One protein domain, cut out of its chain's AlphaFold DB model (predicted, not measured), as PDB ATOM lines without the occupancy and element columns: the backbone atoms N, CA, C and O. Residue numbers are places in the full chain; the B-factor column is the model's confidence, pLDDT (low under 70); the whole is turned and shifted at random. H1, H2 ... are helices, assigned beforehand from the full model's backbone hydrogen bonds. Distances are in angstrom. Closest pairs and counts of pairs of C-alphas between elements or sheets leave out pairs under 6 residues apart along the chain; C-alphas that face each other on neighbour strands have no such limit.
ATOM      1  N   CYS A  67     -30.538  36.472 -43.543       83.62
ATOM      2  CA  CYS A  67     -29.245  36.365 -42.898       83.62
ATOM      3  C   CYS A  67     -28.884  37.675 -42.180       83.62
ATOM      4  O   CYS A  67     -28.526  38.661 -42.826       83.62
ATOM      5  N   TYR A  68     -28.869  37.661 -40.842       81.00
ATOM      6  CA  TYR A  68     -28.450  38.801 -40.006       81.00
ATOM      7  C   TYR A  68     -27.048  39.350 -40.321       81.00
ATOM      8  O   TYR A  68     -26.712  40.455 -39.910       81.00
ATOM      9  N   SER A  69     -26.224  38.580 -41.034       75.50
ATOM     10  CA  SER A  69     -24.850  38.941 -41.373       75.50
ATOM     11  C   SER A  69     -24.674  39.644 -42.717       75.50
ATOM     12  O   SER A  69     -23.645  40.282 -42.919       75.50
ATOM     13  N   CYS A  70     -25.599  39.462 -43.663       80.94
ATOM     14  CA  CYS A  70     -25.448  39.973 -45.031       80.94
ATOM     15  C   CYS A  70     -26.741  40.491 -45.676       80.94
ATOM     16  O   CYS A  70     -26.691  40.952 -46.809       80.94
ATOM     17  N   GLY A  71     -27.888  40.406 -44.993       80.81
ATOM     18  CA  GLY A  71     -29.172  40.916 -45.485       80.81
ATOM     19  C   GLY A  71     -29.868  40.052 -46.544       80.81
ATOM     20  O   GLY A  71     -30.975  40.388 -46.950       80.81
ATOM     21  N   TYR A  72     -29.280  38.929 -46.969       81.06
ATOM     22  CA  TYR A  72     -29.877  38.035 -47.969       81.06
ATOM     23  C   TYR A  72     -30.644  36.869 -47.331       81.06
ATOM     24  O   TYR A  72     -30.189  36.272 -46.357       81.06
ATOM     25  N   GLN A  73     -31.801  36.525 -47.896       81.81
ATOM     26  CA  GLN A  73     -32.645  35.401 -47.467       81.81
ATOM     27  C   GLN A  73     -32.162  34.035 -47.988       81.81
ATOM     28  O   GLN A  73     -31.278  33.955 -48.844       81.81
ATOM     29  N   GLY A  74     -32.732  32.951 -47.452       82.81
ATOM     30  CA  GLY A  74     -32.420  31.570 -47.843       82.81
ATOM     31  C   GLY A  74     -31.238  30.943 -47.093       82.81
ATOM     32  O   GLY A  74     -30.871  29.802 -47.374       82.81
ATOM     33  N   HIS A  75     -30.629  31.657 -46.140       84.44
ATOM     34  CA  HIS A  75     -29.614  31.105 -45.240       84.44
ATOM     35  C   HIS A  75     -29.492  31.902 -43.930       84.44
ATOM     36  O   HIS A  75     -29.647  33.117 -43.899       84.44
ATOM     37  N   ILE A  76     -29.125  31.221 -42.842       82.44
ATOM     38  CA  ILE A  76     -28.788  31.855 -41.554       82.44
ATOM     39  C   ILE A  76     -27.338  32.370 -41.589       82.44
ATOM     40  O   ILE A  76     -26.491  31.790 -42.269       82.44
ATOM     41  N   ALA A  77     -27.015  33.363 -40.753       77.75
ATOM     42  CA  ALA A  77     -25.658  33.826 -40.422       77.75
ATOM     43  C   ALA A  77     -24.587  32.712 -40.342       77.75
ATOM     44  O   ALA A  77     -23.493  32.858 -40.880       77.75
ATOM     45  N   VAL A  78     -24.907  31.562 -39.738       76.62
ATOM     46  CA  VAL A  78     -23.996  30.403 -39.602       76.62
ATOM     47  C   VAL A  78     -23.575  29.809 -40.959       76.62
ATOM     48  O   VAL A  78     -22.428  29.390 -41.139       76.62
ATOM     49  N   ASN A  79     -24.487  29.818 -41.933       74.00
ATOM     50  CA  ASN A  79     -24.279  29.325 -43.297       74.00
ATOM     51  C   ASN A  79     -23.907  30.441 -44.287       74.00
ATOM     52  O   ASN A  79     -23.731  30.172 -45.474       74.00
ATOM     53  N   CYS A  80     -23.733  31.675 -43.806       79.75
ATOM     54  CA  CYS A  80     -23.391  32.828 -44.623       79.75
ATOM     55  C   CYS A  80     -22.018  32.671 -45.277       79.75
ATOM     56  O   CYS A  80     -20.988  32.627 -44.599       79.75
ATOM     57  N   GLN A  81     -21.997  32.582 -46.610       72.31
ATOM     58  CA  GLN A  81     -20.754  32.426 -47.359       72.31
ATOM     59  C   GLN A  81     -19.923  33.717 -47.346       72.31
ATOM     60  O   GLN A  81     -18.721  33.627 -47.124       72.31
ATOM     61  N   SER A  82     -20.530  34.906 -47.456       67.12
ATOM     62  CA  SER A  82     -19.791  36.183 -47.446       67.12
ATOM     63  C   SER A  82     -19.005  36.413 -46.146       67.12
ATOM     64  O   SER A  82     -17.831  36.780 -46.194       67.12
ATOM     65  N   GLN A  83     -19.560  36.062 -44.978       62.22
ATOM     66  CA  GLN A  83     -18.797  36.107 -43.719       62.22
ATOM     67  C   GLN A  83     -17.595  35.152 -43.681       62.22
ATOM     68  O   GLN A  83     -16.630  35.421 -42.963       62.22
ATOM     69  N   ARG A  84     -17.601  34.047 -44.439       60.62
ATOM     70  CA  ARG A  84     -16.446  33.131 -44.483       60.62
ATOM     71  C   ARG A  84     -15.228  33.741 -45.180       60.62
ATOM     72  O   ARG A  84     -14.136  33.229 -44.957       60.62
ATOM     73  N   PHE A  85     -15.406  34.797 -45.970       61.53
ATOM     74  CA  PHE A  85     -14.315  35.512 -46.633       61.53
ATOM     75  C   PHE A  85     -13.882  36.750 -45.835       61.53
ATOM     76  O   PHE A  85     -12.687  36.939 -45.608       61.53
ATOM     77  N   GLU A  86     -14.836  37.546 -45.339       61.28
ATOM     78  CA  GLU A  86     -14.540  38.830 -44.686       61.28
ATOM     79  C   GLU A  86     -14.070  38.680 -43.226       61.28
ATOM     80  O   GLU A  86     -13.050  39.237 -42.815       61.28
ATOM     81  N   THR A  87     -14.794  37.901 -42.410       63.53
ATOM     82  CA  THR A  87     -14.530  37.827 -40.959       63.53
ATOM     83  C   THR A  87     -13.622  36.660 -40.580       63.53
ATOM     84  O   THR A  87     -12.855  36.755 -39.613       63.53
ATOM     85  N   ARG A  88     -13.660  35.558 -41.340       71.06
ATOM     86  CA  ARG A  88     -12.820  34.382 -41.081       71.06
ATOM     87  C   ARG A  88     -11.464  34.511 -41.774       71.06
ATOM     88  O   ARG A  88     -11.359  34.739 -42.971       71.06
ATOM     89  N   ARG A  89     -10.403  34.309 -40.993       82.00
ATOM     90  CA  ARG A  89      -9.032  34.170 -41.497       82.00
ATOM     91  C   ARG A  89      -8.854  32.797 -42.150       82.00
ATOM     92  O   ARG A  89      -9.323  31.797 -41.606       82.00
ATOM     93  N   CYS A  90      -8.123  32.733 -43.260       82.31
ATOM     94  CA  CYS A  90      -7.759  31.485 -43.923       82.31
ATOM     95  C   CYS A  90      -7.083  30.510 -42.942       82.31
ATOM     96  O   CYS A  90      -6.062  30.835 -42.335       82.31
ATOM     97  N   PHE A  91      -7.592  29.280 -42.818       82.00
ATOM     98  CA  PHE A  91      -7.064  28.289 -41.865       82.00
ATOM     99  C   PHE A  91      -5.621  27.822 -42.140       82.00
ATOM    100  O   PHE A  91      -5.054  27.126 -41.293       82.00
ATOM    101  N   ASN A  92      -5.029  28.179 -43.289       81.62
ATOM    102  CA  ASN A  92      -3.653  27.822 -43.657       81.62
ATOM    103  C   ASN A  92      -2.653  28.980 -43.509       81.62
ATOM    104  O   ASN A  92      -1.563  28.753 -42.994       81.62
ATOM    105  N   CYS A  93      -3.007  30.197 -43.937       81.94
ATOM    106  CA  CYS A  93      -2.102  31.356 -43.920       81.94
ATOM    107  C   CYS A  93      -2.583  32.529 -43.050       81.94
ATOM    108  O   CYS A  93      -1.911  33.548 -42.990       81.94
ATOM    109  N   GLN A  94      -3.743  32.410 -42.399       81.62
ATOM    110  CA  GLN A  94      -4.303  33.373 -41.438       81.62
ATOM    111  C   GLN A  94      -4.591  34.792 -41.983       81.62
ATOM    112  O   GLN A  94      -4.981  35.675 -41.222       81.62
ATOM    113  N   ILE A  95      -4.506  35.000 -43.299       80.38
ATOM    114  CA  ILE A  95      -4.920  36.230 -43.993       80.38
ATOM    115  C   ILE A  95      -6.449  36.193 -44.228       80.38
ATOM    116  O   ILE A  95      -7.026  35.111 -44.350       80.38
ATOM    117  N   ARG A  96      -7.123  37.353 -44.237       82.50
ATOM    118  CA  ARG A  96      -8.565  37.491 -44.557       82.50
ATOM    119  C   ARG A  96      -8.798  37.542 -46.081       82.50
ATOM    120  O   ARG A  96      -7.842  37.618 -46.846       82.50
ATOM    121  N   GLY A  97     -10.051  37.465 -46.526       81.12
ATOM    122  CA  GLY A  97     -10.432  37.581 -47.940       81.12
ATOM    123  C   GLY A  97     -10.368  36.283 -48.758       81.12
ATOM    124  O   GLY A  97     -10.733  36.296 -49.927       81.12
ATOM    125  N   HIS A  98      -9.939  35.153 -48.182       81.56
ATOM    126  CA  HIS A  98      -9.999  33.839 -48.843       81.56
ATOM    127  C   HIS A  98     -10.073  32.679 -47.836       81.56
ATOM    128  O   HIS A  98      -9.651  32.802 -46.682       81.56
ATOM    129  N   ILE A  99     -10.583  31.523 -48.274       82.44
ATOM    130  CA  ILE A  99     -10.718  30.308 -47.453       82.44
ATOM    131  C   ILE A  99      -9.532  29.359 -47.735       82.44
ATOM    132  O   ILE A  99      -8.815  29.490 -48.719       82.44
ATOM    133  N   ALA A 100      -9.293  28.363 -46.875       79.44
ATOM    134  CA  ALA A 100      -8.195  27.392 -47.022       79.44
ATOM    135  C   ALA A 100      -8.289  26.441 -48.244       79.44
ATOM    136  O   ALA A 100      -7.395  25.609 -48.438       79.44
ATOM    137  N   ARG A 101      -9.359  26.538 -49.047       77.44
ATOM    138  CA  ARG A 101      -9.455  25.919 -50.381       77.44
ATOM    139  C   ARG A 101      -8.800  26.825 -51.429       77.44
ATOM    140  O   ARG A 101      -7.901  26.377 -52.123       77.44
ATOM    141  N   ASP A 102      -9.123  28.113 -51.396       74.25
ATOM    142  CA  ASP A 102      -8.691  29.146 -52.354       74.25
ATOM    143  C   ASP A 102      -7.337  29.784 -51.970       74.25
ATOM    144  O   ASP A 102      -6.980  30.887 -52.380       74.25
ATOM    145  N   CYS A 103      -6.566  29.110 -51.115       83.31
ATOM    146  CA  CYS A 103      -5.315  29.633 -50.586       83.31
ATOM    147  C   CYS A 103      -4.153  29.348 -51.543       83.31
ATOM    148  O   CYS A 103      -3.584  28.257 -51.515       83.31
ATOM    149  N   LEU A 104      -3.715  30.361 -52.299       77.38
ATOM    150  CA  LEU A 104      -2.562  30.270 -53.215       77.38
ATOM    151  C   LEU A 104      -1.237  29.854 -52.537       77.38
ATOM    152  O   LEU A 104      -0.291  29.451 -53.206       77.38
ATOM    153  N   ARG A 105      -1.135  29.923 -51.202       70.56
ATOM    154  CA  ARG A 105       0.035  29.398 -50.467       70.56
ATOM    155  C   ARG A 105      -0.004  27.878 -50.272       70.56
ATOM    156  O   ARG A 105       1.035  27.291 -49.991       70.56
ATOM    157  N   ARG A 106      -1.171  27.242 -50.438       65.69
ATOM    158  CA  ARG A 106      -1.359  25.785 -50.341       65.69
ATOM    159  C   ARG A 106      -0.943  25.060 -51.624       65.69
ATOM    160  O   ARG A 106      -0.400  23.968 -51.531       65.69
ATOM    161  N   SER A 107      -1.162  25.662 -52.795       64.88
ATOM    162  CA  SER A 107      -0.781  25.082 -54.092       64.88
ATOM    163  C   SER A 107       0.735  25.018 -54.315       64.88
ATOM    164  O   SER A 107       1.195  24.194 -55.090       64.88
ATOM    165  N   MET A 108       1.530  25.812 -53.588       63.31
ATOM    166  CA  MET A 108       3.002  25.781 -53.644       63.31
ATOM    167  C   MET A 108       3.658  24.688 -52.770       63.31
ATOM    168  O   MET A 108       4.829  24.822 -52.418       63.31
ATOM    169  N   GLY A 109       2.925  23.650 -52.347       63.34
ATOM    170  CA  GLY A 109       3.490  22.483 -51.641       63.34
ATOM    171  C   GLY A 109       4.124  22.758 -50.265       63.34
ATOM    172  O   GLY A 109       4.795  21.891 -49.711       63.34
ATOM    173  N   ARG A 110       3.944  23.955 -49.691       64.38
ATOM    174  CA  ARG A 110       4.624  24.363 -48.449       64.38
ATOM    175  C   ARG A 110       3.909  23.826 -47.215       64.38
ATOM    176  O   ARG A 110       2.679  23.817 -47.147       64.38
ATOM    177  N   SER A 111       4.684  23.441 -46.201       73.81
ATOM    178  CA  SER A 111       4.131  22.887 -44.965       73.81
ATOM    179  C   SER A 111       3.213  23.882 -44.236       73.81
ATOM    180  O   SER A 111       3.316  25.111 -44.363       73.81
ATOM    181  N   ARG A 112       2.302  23.342 -43.418       66.56
ATOM    182  CA  ARG A 112       1.392  24.137 -42.579       66.56
ATOM    183  C   ARG A 112       2.161  25.036 -41.601       66.56
ATOM    184  O   ARG A 112       1.753  26.173 -41.388       66.56
ATOM    185  N   ALA A 113       3.281  24.554 -41.058       69.88
ATOM    186  CA  ALA A 113       4.150  25.327 -40.173       69.88
ATOM    187  C   ALA A 113       4.834  26.493 -40.912       69.88
ATOM    188  O   ALA A 113       4.837  27.619 -40.414       69.88
ATOM    189  N   GLU A 114       5.333  26.251 -42.127       70.00
ATOM    190  CA  GLU A 114       5.983  27.267 -42.965       70.00
ATOM    191  C   GLU A 114       5.013  28.398 -43.342       70.00
ATOM    192  O   GLU A 114       5.304  29.587 -43.183       70.00
ATOM    193  N   SER A 115       3.791  28.027 -43.736       64.50
ATOM    194  CA  SER A 115       2.721  28.977 -44.070       64.50
ATOM    195  C   SER A 115       2.333  29.885 -42.896       64.50
ATOM    196  O   SER A 115       2.032  31.061 -43.108       64.50
ATOM    197  N   GLN A 116       2.370  29.368 -41.663       70.81
ATOM    198  CA  GLN A 116       2.057  30.126 -40.446       70.81
ATOM    199  C   GLN A 116       3.222  31.006 -39.971       70.81
ATOM    200  O   GLN A 116       2.991  32.117 -39.497       70.81
ATOM    201  N   ARG A 117       4.479  30.567 -40.137       70.75
ATOM    202  CA  ARG A 117       5.668  31.394 -39.846       70.75
ATOM    203  C   ARG A 117       5.684  32.661 -40.704       70.75
ATOM    204  O   ARG A 117       5.908  33.753 -40.187       70.75
ATOM    205  N   MET A 118       5.347  32.532 -41.987       62.19
ATOM    206  CA  MET A 118       5.262  33.663 -42.919       62.19
ATOM    207  C   MET A 118       4.079  34.610 -42.653       62.19
ATOM    208  O   MET A 118       4.113  35.745 -43.116       62.19
ATOM    209  N   ALA A 119       3.051  34.174 -41.916       62.38
ATOM    210  CA  ALA A 119       1.913  35.009 -41.517       62.38
ATOM    211  C   ALA A 119       2.186  35.859 -40.261       62.38
ATOM    212  O   ALA A 119       1.471  36.824 -40.004       62.38
ATOM    213  N   LYS A 120       3.219  35.508 -39.477       60.34
ATOM    214  CA  LYS A 120       3.644  36.248 -38.275       60.34
ATOM    215  C   LYS A 120       4.642  37.372 -38.561       60.34
ATOM    216  O   LYS A 120       4.829  38.234 -37.709       60.34
ATOM    217  N   LYS A 121       5.286  37.380 -39.733       54.12
ATOM    218  CA  LYS A 121       6.087  38.531 -40.172       54.12
ATOM    219  C   LYS A 121       5.132  39.635 -40.642       54.12
ATOM    220  O   LYS A 121       4.290  39.338 -41.492       54.12
ATOM    221  N   PRO A 122       5.249  40.886 -40.157       51.69
ATOM    222  CA  PRO A 122       4.517  41.997 -40.747       51.69
ATOM    223  C   PRO A 122       5.006  42.151 -42.185       51.69
ATOM    224  O   PRO A 122       6.145  42.549 -42.433       51.69
TER     225      PRO A 122
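This is residues 67 to 122 of the 251 residues of the protein "Putative zinc finger, CCHC-type" of Helianthus annuus (UniProt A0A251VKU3). With little regular structure, the domain is a loose, drawn-out string of loops, with the short helix H2 set across one end and the shorter H1 between a looped stretch at the other end, residues 67 to 80, and a longer one, residues 87 to 111. The printed part has 56 residues with two named helices, H1 then H2, and no named strand; the class is all helix, with only 15 residues in named elements. It is loose, with a radius of gyration of the C-alphas of 13.7 A, and spans 39 by 22 by 13 A.

H2, residues 112 to 120, is apart from H1, residues 81 to 86. Every O i to N i+4 pair of H2 is within hydrogen-bond range, against 1 of 2 in H1.

H2 measures 13.0 A from C-alpha 112 at (1.392, 24.137, -42.579) to C-alpha 120 at (3.644, 36.248, -38.275). H1 measures 9.3 A and begins at C-alpha 81, (-20.754, 32.426, -47.359).

The C-alphas farthest apart, those of Gly 74 and Lys 121, are 39.9 A apart. The printed part has no cut. The link from H1 to H2, 25 residues, is long. Mean pLDDT of the printed part is 73.3; 19 residues are under 70, among them 82 to 87 and 118 to 122.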